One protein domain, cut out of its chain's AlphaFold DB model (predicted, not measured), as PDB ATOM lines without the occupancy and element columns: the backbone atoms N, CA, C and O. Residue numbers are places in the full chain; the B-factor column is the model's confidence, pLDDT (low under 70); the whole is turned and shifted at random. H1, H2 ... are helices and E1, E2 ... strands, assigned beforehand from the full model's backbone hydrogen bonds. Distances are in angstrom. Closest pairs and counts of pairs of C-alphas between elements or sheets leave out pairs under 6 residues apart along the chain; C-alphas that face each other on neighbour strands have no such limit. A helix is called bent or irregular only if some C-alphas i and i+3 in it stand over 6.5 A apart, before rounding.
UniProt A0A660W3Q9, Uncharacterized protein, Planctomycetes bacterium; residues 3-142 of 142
ATOM      1  N   ALA A   3       2.625  26.425  35.252       94.44
ATOM      2  CA  ALA A   3       1.501  27.229  34.814       94.44
ATOM      3  C   ALA A   3       0.196  26.431  34.875       94.44
ATOM      4  O   ALA A   3       0.126  25.281  34.441       94.44
ATOM      5  N   ASP A   4      -0.834  27.056  35.417       96.94
ATOM      6  CA  ASP A   4      -2.176  26.528  35.574       96.94
ATOM      7  C   ASP A   4      -3.116  27.220  34.580       96.94
ATOM      8  O   ASP A   4      -3.116  28.445  34.472       96.94
ATOM      9  N   LEU A   5      -3.922  26.437  33.867       97.69
ATOM     10  CA  LEU A   5      -4.941  26.896  32.928       97.69
ATOM     11  C   LEU A   5      -6.321  26.436  33.403       97.69
ATOM     12  O   LEU A   5      -6.541  25.245  33.631       97.69
ATOM     13  N   PHE A   6      -7.261  27.372  33.493       98.12
ATOM     14  CA  PHE A   6      -8.632  27.142  33.943       98.12
ATOM     15  C   PHE A   6      -9.611  27.528  32.839       98.12
ATOM     16  O   PHE A   6      -9.605  28.676  32.403       98.12
ATOM     17  N   LEU A   7     -10.456  26.595  32.400       98.06
ATOM     18  CA  LEU A   7     -11.561  26.874  31.483       98.06
ATOM     19  C   LEU A   7     -12.755  27.405  32.284       98.06
ATOM     20  O   LEU A   7     -13.425  26.651  32.981       98.06
ATOM     21  N   GLU A   8     -12.975  28.710  32.230       97.50
ATOM     22  CA  GLU A   8     -14.020  29.431  32.951       97.50
ATOM     23  C   GLU A   8     -15.222  29.714  32.037       97.50
ATOM     24  O   GLU A   8     -15.005  30.058  30.873       97.50
ATOM     25  N   PRO A   9     -16.470  29.672  32.552       97.12
ATOM     26  CA  PRO A   9     -16.857  29.487  33.959       97.12
ATOM     27  C   PRO A   9     -16.908  28.024  34.440       97.12
ATOM     28  O   PRO A   9     -17.094  27.776  35.634       97.12
ATOM     29  N   GLU A  10     -16.744  27.048  33.549       97.44
ATOM     30  CA  GLU A  10     -17.007  25.632  33.825       97.44
ATOM     31  C   GLU A  10     -16.133  25.067  34.949       97.44
ATOM     32  O   GLU A  10     -16.602  24.274  35.764       97.44
ATOM     33  N   PHE A  11     -14.879  25.510  35.050       97.88
ATOM     34  CA  PHE A  11     -13.981  25.144  36.138       97.88
ATOM     35  C   PHE A  11     -14.549  25.546  37.504       97.88
ATOM     36  O   PHE A  11     -14.515  24.747  38.445       97.88
ATOM     37  N   LYS A  12     -15.106  26.757  37.640       97.06
ATOM     38  CA  LYS A  12     -15.740  27.186  38.896       97.06
ATOM     39  C   LYS A  12     -16.955  26.338  39.206       97.06
ATOM     40  O   LYS A  12     -17.066  25.845  40.323       97.06
ATOM     41  N   GLU A  13     -17.832  26.140  38.230       97.12
ATOM     42  CA  GLU A  13     -19.050  25.348  38.418       97.12
ATOM     43  C   GLU A  13     -18.730  23.907  38.831       97.12
ATOM     44  O   GLU A  13     -19.310  23.390  39.788       97.12
ATOM     45  N   TYR A  14     -17.752  23.289  38.167       97.12
ATOM     46  CA  TYR A  14     -17.292  21.937  38.466       97.12
ATOM     47  C   TYR A  14     -16.643  21.834  39.851       97.12
ATOM     48  O   TYR A  14     -16.902  20.883  40.589       97.12
ATOM     49  N   THR A  15     -15.806  22.806  40.232       97.19
ATOM     50  CA  THR A  15     -15.038  22.735  41.487       97.19
ATOM     51  C   THR A  15     -15.787  23.223  42.721       97.19
ATOM     52  O   THR A  15     -15.388  22.892  43.838       97.19
ATOM     53  N   GLU A  16     -16.880  23.966  42.562       97.44
ATOM     54  CA  GLU A  16     -17.641  24.554  43.666       97.44
ATOM     55  C   GLU A  16     -18.096  23.555  44.753       97.44
ATOM     56  O   GLU A  16     -17.874  23.839  45.938       97.44
ATOM     57  N   PRO A  17     -18.699  22.384  44.441       96.81
ATOM     58  CA  PRO A  17     -19.077  21.423  45.480       96.81
ATOM     59  C   PRO A  17     -17.863  20.909  46.266       96.81
ATOM     60  O   PRO A  17     -17.902  20.862  47.500       96.81
ATOM     61  N   PHE A  18     -16.760  20.604  45.577       96.88
ATOM     62  CA  PHE A  18     -15.531  20.117  46.206       96.88
ATOM     63  C   PHE A  18     -14.874  21.198  47.063       96.88
ATOM     64  O   PHE A  18     -14.446  20.932  48.185       96.88
ATOM     65  N   ARG A  19     -14.860  22.446  46.583       96.00
ATOM     66  CA  ARG A  19     -14.319  23.605  47.298       96.00
ATOM     67  C   ARG A  19     -15.093  23.887  48.586       96.00
ATOM     68  O   ARG A  19     -14.478  24.170  49.616       96.00
ATOM     69  N   LYS A  20     -16.427  23.774  48.560       96.88
ATOM     70  CA  LYS A  20     -17.275  23.904  49.760       96.88
ATOM     71  C   LYS A  20     -16.930  22.854  50.810       96.88
ATOM     72  O   LYS A  20     -16.748  23.198  51.980       96.88
ATOM     73  N   GLU A  21     -16.817  21.591  50.403       96.12
ATOM     74  CA  GLU A  21     -16.452  20.503  51.314       96.12
ATOM     75  C   GLU A  21     -15.027  20.679  51.859       96.12
ATOM     76  O   GLU A  21     -14.815  20.626  53.073       96.12
ATOM     77  N   PHE A  22     -14.072  20.991  50.981       96.06
ATOM     78  CA  PHE A  22     -12.672  21.215  51.328       96.06
ATOM     79  C   PHE A  22     -12.536  22.305  52.393       96.06
ATOM     80  O   PHE A  22     -11.907  22.094  53.430       96.06
ATOM     81  N   ASN A  23     -13.192  23.451  52.191       95.50
ATOM     82  CA  ASN A  23     -13.166  24.560  53.143       95.50
ATOM     83  C   ASN A  23     -13.817  24.201  54.485       95.50
ATOM     84  O   ASN A  23     -13.323  24.622  55.530       95.50
ATOM     85  N   LYS A  24     -14.883  23.392  54.480       95.06
ATOM     86  CA  LYS A  24     -15.543  22.925  55.708       95.06
ATOM     87  C   LYS A  24     -14.627  22.039  56.553       95.06
ATOM     88  O   LYS A  24     -14.608  22.192  57.773       95.06
ATOM     89  N   ILE A  25     -13.881  21.127  55.929       93.19
ATOM     90  CA  ILE A  25     -12.906  20.270  56.626       93.19
ATOM     91  C   ILE A  25     -11.712  21.116  57.088       93.19
ATOM     92  O   ILE A  25     -11.303  21.054  58.248       93.19
ATOM     93  N   LYS A  26     -11.197  21.984  56.209       90.06
ATOM     94  CA  LYS A  26     -10.053  22.854  56.500       90.06
ATOM     95  C   LYS A  26     -10.309  23.804  57.673       90.06
ATOM     96  O   LYS A  26      -9.419  23.997  58.497       90.06
ATOM     97  N   ALA A  27     -11.519  24.353  57.788       91.25
ATOM     98  CA  ALA A  27     -11.915  25.241  58.886       91.25
ATOM     99  C   ALA A  27     -11.839  24.575  60.272       91.25
ATOM    100  O   ALA A  27     -11.711  25.265  61.279       91.25
ATOM    101  N   LYS A  28     -11.881  23.238  60.331       89.31
ATOM    102  CA  LYS A  28     -11.710  22.460  61.565       89.31
ATOM    103  C   LYS A  28     -10.250  22.101  61.864       89.31
ATOM    104  O   LYS A  28      -9.994  21.380  62.823       89.31
ATOM    105  N   ALA A  29      -9.310  22.596  61.055       83.38
ATOM    106  CA  ALA A  29      -7.883  22.292  61.123       83.38
ATOM    107  C   ALA A  29      -7.541  20.795  60.984       83.38
ATOM    108  O   ALA A  29      -6.551  20.362  61.561       83.38
ATOM    109  N   TRP A  30      -8.348  20.040  60.219       79.69
ATOM    110  CA  TRP A  30      -8.138  18.623  59.861       79.69
ATOM    111  C   TRP A  30      -7.568  17.773  61.013       79.69
ATOM    112  O   TRP A  30      -6.368  17.524  61.130       79.69
ATOM    113  N   GLN A  31      -8.445  17.319  61.898       86.69
ATOM    114  CA  GLN A  31      -8.048  16.698  63.160       86.69
ATOM    115  C   GLN A  31      -7.799  15.195  63.037       86.69
ATOM    116  O   GLN A  31      -7.080  14.638  63.867       86.69
ATOM    117  N   THR A  32      -8.356  14.542  62.013       92.56
ATOM    118  CA  THR A  32      -8.194  13.095  61.797       92.56
ATOM    119  C   THR A  32      -7.452  12.770  60.504       92.56
ATOM    120  O   THR A  32      -7.332  13.597  59.595       92.56
ATOM    121  N   ASP A  33      -6.940  11.544  60.407       94.06
ATOM    122  CA  ASP A  33      -6.276  11.074  59.192       94.06
ATOM    123  C   ASP A  33      -7.274  10.839  58.048       94.06
ATOM    124  O   ASP A  33      -6.936  11.067  56.885       94.06
ATOM    125  N   GLU A  34      -8.526  10.493  58.354       94.38
ATOM    126  CA  GLU A  34      -9.612  10.431  57.371       94.38
ATOM    127  C   GLU A  34      -9.902  11.809  56.773       94.38
ATOM    128  O   GLU A  34     -10.068  11.928  55.559       94.38
ATOM    129  N   GLU A  35      -9.909  12.866  57.590       94.00
ATOM    130  CA  GLU A  35     -10.086  14.240  57.109       94.00
ATOM    131  C   GLU A  35      -8.922  14.676  56.212       94.00
ATOM    132  O   GLU A  35      -9.149  15.265  55.153       94.00
ATOM    133  N   LYS A  36      -7.677  14.336  56.574       93.44
ATOM    134  CA  LYS A  36      -6.505  14.596  55.718       93.44
ATOM    135  C   LYS A  36      -6.603  13.851  54.391       93.44
ATOM    136  O   LYS A  36      -6.375  14.447  53.339       93.44
ATOM    137  N   LYS A  37      -6.970  12.567  54.426       95.50
ATOM    138  CA  LYS A  37      -7.165  11.759  53.217       95.50
ATOM    139  C   LYS A  37      -8.251  12.365  52.332       95.50
ATOM    140  O   LYS A  37      -8.037  12.533  51.134       95.50
ATOM    141  N   ARG A  38      -9.371  12.780  52.927       95.69
ATOM    142  CA  ARG A  38     -10.469  13.410  52.196       95.69
ATOM    143  C   ARG A  38     -10.060  14.739  51.560       95.69
ATOM    144  O   ARG A  38     -10.460  15.015  50.435       95.69
ATOM    145  N   LEU A  39      -9.232  15.546  52.226       95.25
ATOM    146  CA  LEU A  39      -8.681  16.770  51.632       95.25
ATOM    147  C   LEU A  39      -7.815  16.479  50.398       95.25
ATOM    148  O   LEU A  39      -7.908  17.218  49.420       95.25
ATOM    149  N   ILE A  40      -7.006  15.414  50.428       94.50
ATOM    150  CA  ILE A  40      -6.195  14.982  49.277       94.50
ATOM    151  C   ILE A  40      -7.103  14.543  48.123       94.50
ATOM    152  O   ILE A  40      -6.884  14.963  46.989       94.50
ATOM    153  N   GLU A  41      -8.139  13.752  48.408       95.56
ATOM    154  CA  GLU A  41      -9.126  13.331  47.407       95.56
ATOM    155  C   GLU A  41      -9.817  14.538  46.764       95.56
ATOM    156  O   GLU A  41      -9.802  14.671  45.547       95.56
ATOM    157  N   LEU A  42     -10.340  15.469  47.569       96.44
ATOM    158  CA  LEU A  42     -10.994  16.689  47.080       96.44
ATOM    159  C   LEU A  42     -10.055  17.562  46.243       96.44
ATOM    160  O   LEU A  42     -10.481  18.173  45.266       96.44
ATOM    161  N   PHE A  43      -8.777  17.630  46.617       94.75
ATOM    162  CA  PHE A  43      -7.775  18.320  45.813       94.75
ATOM    163  C   PHE A  43      -7.562  17.619  44.465       94.75
ATOM    164  O   PHE A  43      -7.478  18.293  43.442       94.75
ATOM    165  N   GLY A  44      -7.536  16.284  44.454       95.38
ATOM    166  CA  GLY A  44      -7.487  15.472  43.238       95.38
ATOM    167  C   GLY A  44      -8.717  15.641  42.342       95.38
ATOM    168  O   GLY A  44      -8.564  15.736  41.131       95.38
ATOM    169  N   GLU A  45      -9.919  15.762  42.908       95.81
ATOM    170  CA  GLU A  45     -11.131  16.066  42.129       95.81
ATOM    171  C   GLU A  45     -11.032  17.451  41.473       95.81
ATOM    172  O   GLU A  45     -11.357  17.621  40.302       95.81
ATOM    173  N   MET A  46     -10.532  18.458  42.198       96.00
ATOM    174  CA  MET A  46     -10.434  19.823  41.670       96.00
ATOM    175  C   MET A  46      -9.297  20.017  40.662       96.00
ATOM    176  O   MET A  46      -9.480  20.754  39.695       96.00
ATOM    177  N   TYR A  47      -8.134  19.404  40.882       95.25
ATOM    178  CA  TYR A  47      -6.898  19.707  40.144       95.25
ATOM    179  C   TYR A  47      -6.215  18.463  39.553       95.25
ATOM    180  O   TYR A  47      -5.058  18.518  39.149       95.25
ATOM    181  N   GLY A  48      -6.886  17.314  39.529       92.19
ATOM    182  CA  GLY A  48      -6.344  16.077  38.969       92.19
ATOM    183  C   GLY A  48      -6.726  15.840  37.510       92.19
ATOM    184  O   GLY A  48      -7.440  16.618  36.870       92.19
ATOM    185  N   ASP A  49      -6.282  14.696  36.992       86.31
ATOM    186  CA  ASP A  49      -6.553  14.225  35.629       86.31
ATOM    187  C   ASP A  49      -8.044  14.175  35.279       86.31
ATOM    188  O   ASP A  49      -8.403  14.376  34.119       86.31
ATOM    189  N   ALA A  50      -8.897  13.907  36.273       86.62
ATOM    190  CA  ALA A  50     -10.336  13.758  36.101       86.62
ATOM    191  C   ALA A  50     -11.052  15.075  35.764       86.62
ATOM    192  O   ALA A  50     -12.136  15.024  35.184       86.62
ATOM    193  N   ASN A  51     -10.461  16.235  36.079       94.81
ATOM    194  CA  ASN A  51     -11.062  17.530  35.773       94.81
ATOM    195  C   ASN A  51     -10.738  17.946  34.321       94.81
ATOM    196  O   ASN A  51      -9.578  18.255  34.019       94.81
ATOM    197  N   PRO A  52     -11.731  18.000  33.409       93.94
ATOM    198  CA  PRO A  52     -11.513  18.382  32.015       93.94
ATOM    199  C   PRO A  52     -11.411  19.902  31.808       93.94
ATOM    200  O   PRO A  52     -11.155  20.341  30.691       93.94
ATOM    201  N   PHE A  53     -11.646  20.702  32.851       97.44
ATOM    202  CA  PHE A  53     -11.641  22.167  32.815       97.44
ATOM    203  C   PHE A  53     -10.368  22.769  33.425       97.44
ATOM    204  O   PHE A  53     -10.272  23.984  33.583       97.44
ATOM    205  N   TYR A  54      -9.398  21.927  33.785       97.94
ATOM    206  CA  TYR A  54      -8.131  22.321  34.386       97.94
ATOM    207  C   TYR A  54      -6.964  21.612  33.707       97.94
ATOM    208  O   TYR A  54      -6.987  20.389  33.547       97.94
ATOM    209  N   PHE A  55      -5.923  22.364  33.372       97.62
ATOM    210  CA  PHE A  55      -4.666  21.837  32.857       97.62
ATOM    211  C   PHE A  55      -3.489  22.477  33.590       97.62
ATOM    212  O   PHE A  55      -3.510  23.674  33.869       97.62
ATOM    213  N   ARG A  56      -2.455  21.686  33.881       96.25
ATOM    214  CA  ARG A  56      -1.229  22.160  34.522       96.25
ATOM    215  C   ARG A  56      -0.026  21.789  33.677       96.25
ATOM    216  O   ARG A  56       0.229  20.607  33.482       96.25
ATOM    217  N   ASP A  57       0.762  22.784  33.286       96.62
ATOM    218  CA  ASP A  57       2.096  22.576  32.727       96.62
ATOM    219  C   ASP A  57       3.150  22.749  33.837       96.62
ATOM    220  O   ASP A  57       3.443  23.875  34.254       96.62
ATOM    221  N   PRO A  58       3.700  21.664  34.412       94.94
ATOM    222  CA  PRO A  58       4.684  21.781  35.481       94.94
ATOM    223  C   PRO A  58       6.041  22.231  34.927       94.94
ATOM    224  O   PRO A  58       6.476  21.739  33.900       94.94
ATOM    225  N   TYR A  59       6.789  23.072  35.649       91.50
ATOM    226  CA  TYR A  59       8.149  23.482  35.253       91.50
ATOM    227  C   TYR A  59       9.201  22.437  35.650       91.50
ATOM    228  O   TYR A  59      10.107  22.695  36.444       91.50
ATOM    229  N   ASN A  60       9.024  21.212  35.161       92.69
ATOM    230  CA  ASN A  60       9.938  20.089  35.345       92.69
ATOM    231  C   ASN A  60       9.839  19.127  34.146       92.69
ATOM    232  O   ASN A  60       9.254  19.455  33.119       92.69
ATOM    233  N   ASN A  61      10.393  17.918  34.272       91.56
ATOM    234  CA  ASN A  61      10.393  16.917  33.199       91.56
ATOM    235  C   ASN A  61       8.994  16.516  32.691       91.56
ATOM    236  O   ASN A  61       8.921  15.894  31.631       91.56
ATOM    237  N   GLY A  62       7.929  16.860  33.421       92.81
ATOM    238  CA  GLY A  62       6.532  16.689  33.031       92.81
ATOM    239  C   GLY A  62       5.928  17.853  32.233       92.81
ATOM    240  O   GLY A  62       4.742  17.783  31.940       92.81
ATOM    241  N   SER A  63       6.680  18.915  31.905       96.88
ATOM    242  CA  SER A  63       6.182  20.024  31.069       96.88
ATOM    243  C   SER A  63       5.874  19.521  29.663       96.88
ATOM    244  O   SER A  63       6.779  19.090  28.941       96.88
ATOM    245  N   LEU A  64       4.613  19.616  29.249       97.81
ATOM    246  CA  LEU A  64       4.214  19.369  27.871       97.81
ATOM    247  C   LEU A  64       4.862  20.404  26.947       97.81
ATOM    248  O   LEU A  64       5.380  20.035  25.892       97.81
ATOM    249  N   LEU A  65       4.871  21.679  27.349       97.56
ATOM    250  CA  LEU A  65       5.438  22.748  26.526       97.56
ATOM    251  C   LEU A  65       6.913  22.486  26.219       97.56
ATOM    252  O   LEU A  65       7.301  22.515  25.051       97.56
ATOM    253  N   TRP A  66       7.714  22.099  27.216       96.50
ATOM    254  CA  TRP A  66       9.123  21.771  26.984       96.50
ATOM    255  C   TRP A  66       9.299  20.584  26.033       96.50
ATOM    256  O   TRP A  66      10.199  20.610  25.192       96.50
ATOM    257  N   ARG A  67       8.432  19.560  26.095       97.38
ATOM    258  CA  ARG A  67       8.479  18.422  25.150       97.38
ATOM    259  C   ARG A  67       8.112  18.796  23.724       97.38
ATOM    260  O   ARG A  67       8.599  18.162  22.791       97.38
ATOM    261  N   LEU A  68       7.306  19.835  23.553       97.88
ATOM    262  CA  LEU A  68       6.970  20.405  22.251       97.88
ATOM    263  C   LEU A  68       8.003  21.441  21.774       97.88
ATOM    264  O   LEU A  68       7.882  21.964  20.665       97.88
ATOM    265  N   GLY A  69       9.033  21.728  22.577       96.88
ATOM    266  CA  GLY A  69      10.005  22.784  22.289       96.88
ATOM    267  C   GLY A  69       9.398  24.186  22.363       96.88
ATOM    268  O   GLY A  69       9.841  25.071  21.634       96.88
ATOM    269  N   LEU A  70       8.370  24.358  23.194       97.25
ATOM    270  CA  LEU A  70       7.712  25.620  23.511       97.25
ATOM    271  C   LEU A  70       8.099  26.073  24.926       97.25
ATOM    272  O   LEU A  70       8.452  25.275  25.799       97.25
ATOM    273  N   SER A  71       7.997  27.370  25.162       95.12
ATOM    274  CA  SER A  71       8.269  28.040  26.425       95.12
ATOM    275  C   SER A  71       7.045  28.830  26.854       95.12
ATOM    276  O   SER A  71       6.519  29.638  26.095       95.12
ATOM    277  N   TRP A  72       6.620  28.657  28.105       95.25
ATOM    278  CA  TRP A  72       5.527  29.457  28.653       95.25
ATOM    279  C   TRP A  72       5.771  30.962  28.460       95.25
ATOM    280  O   TRP A  72       4.936  31.659  27.896       95.25
ATOM    281  N   TRP A  73       6.949  31.441  28.856       93.88
ATOM    282  CA  TRP A  73       7.299  32.865  28.852       93.88
ATOM    283  C   TRP A  73       7.504  33.442  27.451       93.88
ATOM    284  O   TRP A  73       7.156  34.589  27.192       93.88
ATOM    285  N   GLU A  74       8.080  32.662  26.535       95.19
ATOM    286  CA  GLU A  74       8.399  33.168  25.194       95.19
ATOM    287  C   GLU A  74       7.265  32.976  24.195       95.19
ATOM    288  O   GLU A  74       7.167  33.748  23.242       95.19
ATOM    289  N   ASP A  75       6.415  31.975  24.400       96.56
ATOM    290  CA  ASP A  75       5.432  31.555  23.407       96.56
ATOM    291  C   ASP A  75       3.993  31.798  23.881       96.56
ATOM    292  O   ASP A  75       3.182  32.309  23.113       96.56
ATOM    293  N   VAL A  76       3.672  31.473  25.141       95.75
ATOM    294  CA  VAL A  76       2.285  31.482  25.651       95.75
ATOM    295  C   VAL A  76       1.918  32.800  26.333       95.75
ATOM    296  O   VAL A  76       0.832  33.317  26.096       95.75
ATOM    297  N   ASP A  77       2.822  33.378  27.127       95.06
ATOM    298  CA  ASP A  77       2.591  34.621  27.884       95.06
ATOM    299  C   ASP A  77       2.184  35.789  26.971       95.06
ATOM    300  O   ASP A  77       1.303  36.579  27.292       95.06
ATOM    301  N   LYS A  78       2.727  35.818  25.749       96.31
ATOM    302  CA  LYS A  78       2.406  36.814  24.713       96.31
ATOM    303  C   LYS A  78       0.965  36.719  24.190       96.31
ATOM    304  O   LYS A  78       0.510  37.648  23.529       96.31
ATOM    305  N   LEU A  79       0.269  35.610  24.447       97.38
ATOM    306  CA  LEU A  79      -1.125  35.369  24.053       97.38
ATOM    307  C   LEU A  79      -2.115  35.701  25.183       97.38
ATOM    308  O   LEU A  79      -3.329  35.582  24.995       97.38
ATOM    309  N   ILE A  80      -1.609  36.067  26.362       96.25
ATOM    310  CA  ILE A  80      -2.377  36.301  27.583       96.25
ATOM    311  C   ILE A  80      -2.476  37.815  27.832       96.25
ATOM    312  O   ILE A  80      -1.522  38.560  27.620       96.25
ATOM    313  N   ASP A  81      -3.650  38.299  28.250       95.69
ATOM    314  CA  ASP A  81      -3.823  39.703  28.636       95.69
ATOM    315  C   ASP A  81      -3.384  39.987  30.081       95.69
ATOM    316  O   ASP A  81      -3.102  39.095  30.877       95.69
ATOM    317  N   ASN A  82      -3.415  41.263  30.467       93.50
ATOM    318  CA  ASN A  82      -3.054  41.701  31.819       93.50
ATOM    319  C   ASN A  82      -3.951  41.130  32.939       93.50
ATOM    320  O   ASN A  82      -3.620  41.292  34.112       93.50
ATOM    321  N   ASN A  83      -5.085  40.501  32.610       93.69
ATOM    322  CA  ASN A  83      -5.971  39.837  33.569       93.69
ATOM    323  C   ASN A  83      -5.714  38.323  33.645       93.69
ATOM    324  O   ASN A  83      -6.472  37.614  34.308       93.69
ATOM    325  N   GLY A  84      -4.694  37.815  32.946       95.19
ATOM    326  CA  GLY A  84      -4.415  36.388  32.849       95.19
ATOM    327  C   GLY A  84      -5.326  35.655  31.861       95.19
ATOM    328  O   GLY A  84      -5.345  34.431  31.865       95.19
ATOM    329  N   ILE A  85      -6.097  36.348  31.019       96.94
ATOM    330  CA  ILE A  85      -7.021  35.710  30.071       96.94
ATOM    331  C   ILE A  85      -6.308  35.439  28.746       96.94
ATOM    332  O   ILE A  85      -5.792  36.365  28.122       96.94
ATOM    333  N   LEU A  86      -6.363  34.196  28.266       97.31
ATOM    334  CA  LEU A  86      -5.875  33.814  26.939       97.31
ATOM    335  C   LEU A  86      -6.744  34.456  25.839       97.31
ATOM    336  O   LEU A  86      -7.941  34.177  25.754       97.31
ATOM    337  N   LYS A  87      -6.151  35.314  24.999       96.81
ATOM    338  CA  LYS A  87      -6.855  36.071  23.944       96.81
ATOM    339  C   LYS A  87      -6.791  35.460  22.559       96.81
ATOM    340  O   LYS A  87      -7.681  35.729  21.763       96.81
ATOM    341  N   GLU A  88      -5.768  34.662  22.284       96.38
ATOM    342  CA  GLU A  88      -5.572  34.020  20.982       96.38
ATOM    343  C   GLU A  88      -5.569  32.479  21.133       96.38
ATOM    344  O   GLU A  88      -4.530  31.842  20.921       96.38
ATOM    345  N   PRO A  89      -6.689  31.846  21.550       96.88
ATOM    346  CA  PRO A  89      -6.743  30.396  21.749       96.88
ATOM    347  C   PRO A  89      -6.510  29.599  20.455       96.88
ATOM    348  O   PRO A  89      -5.910  28.525  20.512       96.88
ATOM    349  N   GLU A  90      -6.914  30.124  19.296       97.81
ATOM    350  CA  GLU A  90      -6.674  29.523  17.978       97.81
ATOM    351  C   GLU A  90      -5.178  29.449  17.674       97.81
ATOM    352  O   GLU A  90      -4.664  28.392  17.325       97.81
ATOM    353  N   LYS A  91      -4.453  30.549  17.896       98.25
ATOM    354  CA  LYS A  91      -3.004  30.612  17.687       98.25
ATOM    355  C   LYS A  91      -2.260  29.673  18.625       98.25
ATOM    356  O   LYS A  91      -1.319  29.003  18.205       98.25
ATOM    357  N   PHE A  92      -2.696  29.578  19.884       98.25
ATOM    358  CA  PHE A  92      -2.101  28.611  20.799       98.25
ATOM    359  C   PHE A  92      -2.346  27.171  20.319       98.25
ATOM    360  O   PHE A  92      -1.421  26.358  20.303       98.25
ATOM    361  N   LEU A  93      -3.562  26.863  19.859       98.56
ATOM    362  CA  LEU A  93      -3.891  25.558  19.286       98.56
ATOM    363  C   LEU A  93      -3.030  25.241  18.050       98.56
ATOM    364  O   LEU A  93      -2.471  24.147  17.971       98.56
ATOM    365  N   GLU A  94      -2.854  26.196  17.136       98.50
ATOM    366  CA  GLU A  94      -1.994  26.058  15.953       98.50
ATOM    367  C   GLU A  94      -0.533  25.768  16.330       98.50
ATOM    368  O   GLU A  94       0.106  24.895  15.738       98.50
ATOM    369  N   MET A  95       0.002  26.449  17.349       98.44
ATOM    370  CA  MET A  95       1.364  26.218  17.842       98.44
ATOM    371  C   MET A  95       1.540  24.797  18.387       98.44
ATOM    372  O   MET A  95       2.554  24.150  18.110       98.44
ATOM    373  N   LEU A  96       0.549  24.294  19.130       98.44
ATOM    374  CA  LEU A  96       0.548  22.923  19.641       98.44
ATOM    375  C   LEU A  96       0.497  21.901  18.497       98.44
ATOM    376  O   LEU A  96       1.268  20.942  18.495       98.44
ATOM    377  N   GLU A  97      -0.368  22.118  17.505       98.19
ATOM    378  CA  GLU A  97      -0.517  21.232  16.343       98.19
ATOM    379  C   GLU A  97       0.742  21.207  15.469       98.19
ATOM    380  O   GLU A  97       1.203  20.133  15.071       98.19
ATOM    381  N   ALA A  98       1.379  22.358  15.252       98.25
ATOM    382  CA  ALA A  98       2.632  22.450  14.506       98.25
ATOM    383  C   ALA A  98       3.785  21.682  15.180       98.25
ATOM    384  O   ALA A  98       4.696  21.193  14.501       98.25
ATOM    385  N   LYS A  99       3.763  21.561  16.512       98.06
ATOM    386  CA  LYS A  99       4.813  20.906  17.307       98.06
ATOM    387  C   LYS A  99       4.478  19.481  17.740       98.06
ATOM    388  O   LYS A  99       5.357  18.805  18.263       98.06
ATOM    389  N   GLU A 100       3.271  18.983  17.480       97.69
ATOM    390  CA  GLU A 100       2.801  17.659  17.921       97.69
ATOM    391  C   GLU A 100       3.757  16.514  17.526       97.69
ATOM    392  O   GLU A 100       4.009  15.597  18.309       97.69
ATOM    393  N   HIS A 101       4.383  16.615  16.349       97.00
ATOM    394  CA  HIS A 101       5.366  15.643  15.863       97.00
ATOM    395  C   HIS A 101       6.595  15.475  16.778       97.00
ATOM    396  O   HIS A 101       7.234  14.423  16.740       97.00
ATOM    397  N   MET A 102       6.920  16.466  17.616       97.38
ATOM    398  CA  MET A 102       8.046  16.417  18.556       97.38
ATOM    399  C   MET A 102       7.893  15.290  19.582       97.38
ATOM    400  O   MET A 102       8.897  14.724  20.018       97.38
ATOM    401  N   LEU A 103       6.657  14.900  19.914       97.06
ATOM    402  CA  LEU A 103       6.391  13.801  20.843       97.06
ATOM    403  C   LEU A 103       6.868  12.444  20.300       97.06
ATOM    404  O   LEU A 103       7.174  11.546  21.080       97.06
ATOM    405  N   ASN A 104       7.012  12.291  18.978       95.06
ATOM    406  CA  ASN A 104       7.539  11.062  18.376       95.06
ATOM    407  C   ASN A 104       9.032  10.845  18.669       95.06
ATOM    408  O   ASN A 104       9.522   9.727  18.533       95.06
ATOM    409  N   ASN A 105       9.749  11.887  19.106       95.06
ATOM    410  CA  ASN A 105      11.153  11.781  19.507       95.06
ATOM    411  C   ASN A 105      11.324  11.181  20.914       95.06
ATOM    412  O   ASN A 105      12.446  10.864  21.317       95.06
ATOM    413  N   ILE A 106      10.231  11.024  21.669       96.38
ATOM    414  CA  ILE A 106      10.241  10.396  22.989       96.38
ATOM    415  C   ILE A 106      10.388   8.882  22.805       96.38
ATOM    416  O   ILE A 106       9.524   8.215  22.226       96.38
ATOM    417  N   ARG A 107      11.522   8.358  23.287       95.94
ATOM    418  CA  ARG A 107      11.893   6.942  23.158       95.94
ATOM    419  C   ARG A 107      11.051   6.028  24.037       95.94
ATOM    420  O   ARG A 107      10.768   4.913  23.622       95.94
ATOM    421  N   ASP A 108      10.713   6.480  25.240       97.38
ATOM    422  CA  ASP A 108       9.896   5.706  26.163       97.38
ATOM    423  C   ASP A 108       8.421   5.780  25.752       97.38
ATOM    424  O   ASP A 108       7.842   6.860  25.617       97.38
ATOM    425  N   ASP A 109       7.818   4.619  25.512       97.31
ATOM    426  CA  ASP A 109       6.456   4.540  24.992       97.31
ATOM    427  C   ASP A 109       5.424   5.041  26.012       97.31
ATOM    428  O   ASP A 109       4.468   5.713  25.628       97.31
ATOM    429  N   ALA A 110       5.624   4.764  27.304       97.25
ATOM    430  CA  ALA A 110       4.700   5.194  28.351       97.25
ATOM    431  C   ALA A 110       4.745   6.717  28.537       97.25
ATOM    432  O   ALA A 110       3.699   7.364  28.613       97.25
ATOM    433  N   GLU A 111       5.943   7.299  28.540       97.19
ATOM    434  CA  GLU A 111       6.162   8.743  28.556       97.19
ATOM    435  C   GLU A 111       5.536   9.410  27.324       97.19
ATOM    436  O   GLU A 111       4.846  10.425  27.442       97.19
ATOM    437  N   ARG A 112       5.711   8.823  26.135       97.88
ATOM    438  CA  ARG A 112       5.119   9.348  24.900       97.88
ATOM    439  C   ARG A 112       3.592   9.351  24.953       97.88
ATOM    440  O   ARG A 112       2.976  10.349  24.578       97.88
ATOM    441  N   GLU A 113       2.975   8.266  25.414       97.50
ATOM    442  CA  GLU A 113       1.515   8.191  25.547       97.50
ATOM    443  C   GLU A 113       0.981   9.130  26.638       97.50
ATOM    444  O   GLU A 113      -0.067   9.752  26.445       97.50
ATOM    445  N   PHE A 114       1.727   9.324  27.732       96.38
ATOM    446  CA  PHE A 114       1.420  10.349  28.730       96.38
ATOM    447  C   PHE A 114       1.348  11.744  28.090       96.38
ATOM    448  O   PHE A 114       0.314  12.407  28.183       96.38
ATOM    449  N   PHE A 115       2.380  12.171  27.354       98.06
ATOM    450  CA  PHE A 115       2.375  13.499  26.728       98.06
ATOM    451  C   PHE A 115       1.337  13.647  25.615       98.06
ATOM    452  O   PHE A 115       0.798  14.736  25.431       98.06
ATOM    453  N   LYS A 116       0.994  12.572  24.894       97.94
ATOM    454  CA  LYS A 116      -0.128  12.599  23.942       97.94
ATOM    455  C   LYS A 116      -1.467  12.825  24.640       97.94
ATOM    456  O   LYS A 116      -2.299  13.571  24.123       97.94
ATOM    457  N   LYS A 117      -1.687  12.202  25.803       96.69
ATOM    458  CA  LYS A 117      -2.889  12.423  26.618       96.69
ATOM    459  C   LYS A 117      -2.955  13.873  27.106       96.69
ATOM    460  O   LYS A 117      -4.002  14.500  26.947       96.69
ATOM    461  N   GLU A 118      -1.847  14.409  27.614       97.38
ATOM    462  CA  GLU A 118      -1.761  15.806  28.063       97.38
ATOM    463  C   GLU A 118      -1.999  16.792  26.913       97.38
ATOM    464  O   GLU A 118      -2.805  17.715  27.041       97.38
ATOM    465  N   LEU A 119      -1.387  16.550  25.748       98.19
ATOM    466  CA  LEU A 119      -1.613  17.351  24.546       98.19
ATOM    467  C   LEU A 119      -3.079  17.328  24.124       98.19
ATOM    468  O   LEU A 119      -3.661  18.377  23.851       98.19
ATOM    469  N   LYS A 120      -3.697  16.144  24.095       97.69
ATOM    470  CA  LYS A 120      -5.115  16.010  23.766       97.69
ATOM    471  C   LYS A 120      -5.980  16.808  24.742       97.69
ATOM    472  O   LYS A 120      -6.844  17.555  24.294       97.69
ATOM    473  N   LYS A 121      -5.726  16.691  26.048       97.25
ATOM    474  CA  LYS A 121      -6.465  17.417  27.091       97.25
ATOM    475  C   LYS A 121      -6.399  18.932  26.876       97.25
ATOM    476  O   LYS A 121      -7.442  19.586  26.862       97.25
ATOM    477  N   LEU A 122      -5.205  19.478  26.642       97.94
ATOM    478  CA  LEU A 122      -5.024  20.909  26.385       97.94
ATOM    479  C   LEU A 122      -5.718  21.359  25.086       97.94
ATOM    480  O   LEU A 122      -6.427  22.365  25.085       97.94
ATOM    481  N   LYS A 123      -5.582  20.595  23.993       98.25
ATOM    482  CA  LYS A 123      -6.258  20.892  22.717       98.25
ATOM    483  C   LYS A 123      -7.780  20.871  22.863       98.25
ATOM    484  O   LYS A 123      -8.451  21.746  22.323       98.25
ATOM    485  N   ASP A 124      -8.327  19.910  23.603       97.31
ATOM    486  CA  ASP A 124      -9.769  19.811  23.848       97.31
ATOM    487  C   ASP A 124     -10.282  21.008  24.670       97.31
ATOM    488  O   ASP A 124     -11.353  21.536  24.370       97.31
ATOM    489  N   MET A 125      -9.510  21.496  25.651       97.25
ATOM    490  CA  MET A 125      -9.836  22.736  26.373       97.25
ATOM    491  C   MET A 125      -9.839  23.960  25.448       97.25
ATOM    492  O   MET A 125     -10.780  24.751  25.494       97.25
ATOM    493  N   LEU A 126      -8.829  24.105  24.583       97.81
ATOM    494  CA  LEU A 126      -8.744  25.226  23.636       97.81
ATOM    495  C   LEU A 126      -9.902  25.214  22.633       97.81
ATOM    496  O   LEU A 126     -10.538  26.243  22.420       97.81
ATOM    497  N   ARG A 127     -10.235  24.045  22.073       97.62
ATOM    498  CA  ARG A 127     -11.366  23.896  21.143       97.62
ATOM    499  C   ARG A 127     -12.691  24.296  21.777       97.62
ATOM    500  O   ARG A 127     -13.459  25.014  21.148       97.62
ATOM    501  N   ARG A 128     -12.927  23.929  23.040       96.62
ATOM    502  CA  ARG A 128     -14.131  24.361  23.771       96.62
ATOM    503  C   ARG A 128     -14.238  25.878  23.861       96.62
ATOM    504  O   ARG A 128     -15.319  26.407  23.637       96.62
ATOM    505  N   VAL A 129     -13.138  26.580  24.151       96.62
ATOM    506  CA  VAL A 129     -13.130  28.056  24.168       96.62
ATOM    507  C   VAL A 129     -13.501  28.611  22.799       96.62
ATOM    508  O   VAL A 129     -14.417  29.430  22.715       96.62
ATOM    509  N   ILE A 130     -12.839  28.129  21.745       96.75
ATOM    510  CA  ILE A 130     -13.044  28.573  20.359       96.75
ATOM    511  C   ILE A 130     -14.510  28.366  19.937       96.75
ATOM    512  O   ILE A 130     -15.149  29.264  19.392       96.75
ATOM    513  N   GLU A 131     -15.091  27.211  20.259       96.25
ATOM    514  CA  GLU A 131     -16.471  26.850  19.909       96.25
ATOM    515  C   GLU A 131     -17.530  27.545  20.788       96.25
ATOM    516  O   GLU A 131     -18.695  27.670  20.391       96.25
ATOM    517  N   SER A 132     -17.153  28.032  21.977       93.19
ATOM    518  CA  SER A 132     -18.087  28.628  22.946       93.19
ATOM    519  C   SER A 132     -18.689  29.965  22.497       93.19
ATOM    520  O   SER A 132     -19.661  30.427  23.105       93.19
ATOM    521  N   ASN A 133     -18.141  30.595  21.449       86.62
ATOM    522  CA  ASN A 133     -18.507  31.941  20.990       86.62
ATOM    523  C   ASN A 133     -18.457  32.990  22.122       86.62
ATOM    524  O   ASN A 133     -19.378  33.793  22.286       86.62
ATOM    525  N   GLY A 134     -17.397  32.954  22.939       86.50
ATOM    526  CA  GLY A 134     -17.151  33.911  24.026       86.50
ATOM    527  C   GLY A 134     -17.900  33.627  25.331       86.50
ATOM    528  O   GLY A 134     -17.825  34.431  26.259       86.50
ATOM    529  N   LYS A 135     -18.615  32.498  25.428       92.69
ATOM    530  CA  LYS A 135     -19.235  32.048  26.688       92.69
ATOM    531  C   LYS A 135     -18.219  31.461  27.663       92.69
ATOM    532  O   LYS A 135     -18.437  31.558  28.868       92.69
ATOM    533  N   SER A 136     -17.136  30.901  27.133       95.75
ATOM    534  CA  SER A 136     -16.055  30.309  27.908       95.75
ATOM    535  C   SER A 136     -14.727  30.969  27.539       95.75
ATOM    536  O   SER A 136     -14.547  31.451  26.420       95.75
ATOM    537  N   TYR A 137     -13.793  31.012  28.481       96.75
ATOM    538  CA  TYR A 137     -12.461  31.593  28.309       96.75
ATOM    539  C   TYR A 137     -11.449  30.866  29.192       96.75
ATOM    540  O   TYR A 137     -11.812  30.246  30.186       96.75
ATOM    541  N   ILE A 138     -10.167  30.940  28.837       97.25
ATOM    542  CA  ILE A 138      -9.096  30.374  29.660       97.25
ATOM    543  C   ILE A 138      -8.453  31.468  30.504       97.25
ATOM    544  O   ILE A 138      -8.045  32.501  29.972       97.25
ATOM    545  N   VAL A 139      -8.337  31.208  31.805       97.62
ATOM    546  CA  VAL A 139      -7.531  31.995  32.744       97.62
ATOM    547  C   VAL A 139      -6.250  31.232  33.050       97.62
ATOM    548  O   VAL A 139      -6.296  30.049  33.382       97.62
ATOM    549  N   ALA A 140      -5.122  31.914  32.951       96.06
ATOM    550  CA  ALA A 140      -3.804  31.411  33.273       96.06
ATOM    551  C   ALA A 140      -3.310  31.957  34.621       96.06
ATOM    552  O   ALA A 140      -3.532  33.121  34.955       96.06
ATOM    553  N   SER A 141      -2.611  31.118  35.381       93.38
ATOM    554  CA  SER A 141      -1.928  31.471  36.630       93.38
ATOM    555  C   SER A 141      -0.559  30.795  36.670       93.38
ATOM    556  O   SER A 141      -0.419  29.686  36.166       93.38
ATOM    557  N   ILE A 142       0.441  31.437  37.276       86.62
ATOM    558  CA  ILE A 142       1.820  30.922  37.400       86.62
ATOM    559  C   ILE A 142       2.226  30.833  38.872       86.62
ATOM    560  O   ILE A 142       1.779  31.717  39.639       86.62
TER     561      ILE A 142
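This is residues 3 to 142 of the 142 residues of an uncharacterized protein of Planctomycetes bacterium (UniProt A0A660W3Q9). A small three-stranded sheet, E2 E1 E3, has the long helix H6 slanting over one face; H5 runs side by side with H6, farther from the sheet, and short H3 and H4 lie near the end of the sheet where E1 begins and E2 ends. H1 and H2 form a helical hairpin, an arm reaching away from the sheet and from H5 and H6, and this arm makes much of the longest span. The printed part has 140 residues, with six named helices and three named strands in the order E1 H1 H2 E2 H3 H4 H5 H6 E3; the sheet is antiparallel, and the class is mostly helix. The whole is compact, with a radius of gyration of the C-alphas of 16.7 A and spans of 49 by 39 by 24 A.

Strand E1, residues 3 to 8, begins with C-alpha 3 at (1.501, 27.229, 34.814) and is 15.8 A long. E2 is residues 54 to 58, and E3 is residues 137 to 141, ending with C-alpha 141 at (-1.928, 31.471, 36.630). H6, the longest helix, is residues 109 to 131 and 32.4 A long, from C-alpha 109 at (6.456, 4.540, 24.992). H5, residues 89 to 105, measures 25.9 A. H1, residues 10 to 26, measures 23.9 A, and H2, residues 33 to 47, 20.9 A. H3 is residues 64 to 67 and H4 residues 72 to 79. H1 is irregular, with C-alphas 14 and 17 7.3 A apart and a kink of 46 degrees near residue 17. H5 is irregular too, with C-alphas 98 and 101 7.5 A apart and a kink of 35 degrees near residue 98. H4 is only just irregular, with C-alphas 74 and 77 6.6 A apart.

E1 is the inner strand of the sheet, and E2 and E3 are its edge strands. E1 and E3 are antiparallel at 152 degrees, with N 6 and O 139 within hydrogen-bond range at 2.8 A. E2 and E1 are antiparallel at 171 degrees, with N 5 and O 55 at 2.8 A. H6 is on one face of this sheet, which gives two layers, helix over sheet. Its height over the sheet is 10.6 A, and it lies over E2, E1 and E3. It is only just slantwise to the strands, at 33 degrees to E1 on the local plane. H5 touches H6 in a helical hairpin, opposite ways at a shallow tilt of 12 degrees; their closest C-alphas, those of Pro 89 and Leu 126, are 5.9 A apart. H3 touches H6 at residues 115 to 119 alone, the closest C-alphas being those of Leu 64 and Phe 115, 6.3 A apart. H4 and H5 form a helical hairpin and only just touch, with 3 pairs of C-alphas within 8 A; the closest are those of Val 76 and Phe 92, 7.1 A apart. H1 and H2, also a helical hairpin, touch and run opposite ways at a shallow tilt of 15 degrees, the closest C-alphas being those of Thr 15 and Met 46, 5.5 A apart. H1 only grazes the sheet with residues 10 to 15, as does H2 with residues 46 to 47; H1 and H2 are each apart from H5 and H6. Every O i to N i+4 pair is within hydrogen-bond range in H2 and H6, against 11 of 13 in H1, 8 of 13 in H5 and 1 of 4 in H4, where 1 of 5 O i to N i+3 pairs is; H3 is too short for an O i to N i+4 pair.

The two C-alphas farthest apart, those of Gln 31 and Ala 98, are 50.1 A apart, while the first and last printed C-alphas are 4.5 A apart. The printed part has no cut, and no link is long. The mean pLDDT of the printed part is 95.5, and no printed residue is under 70.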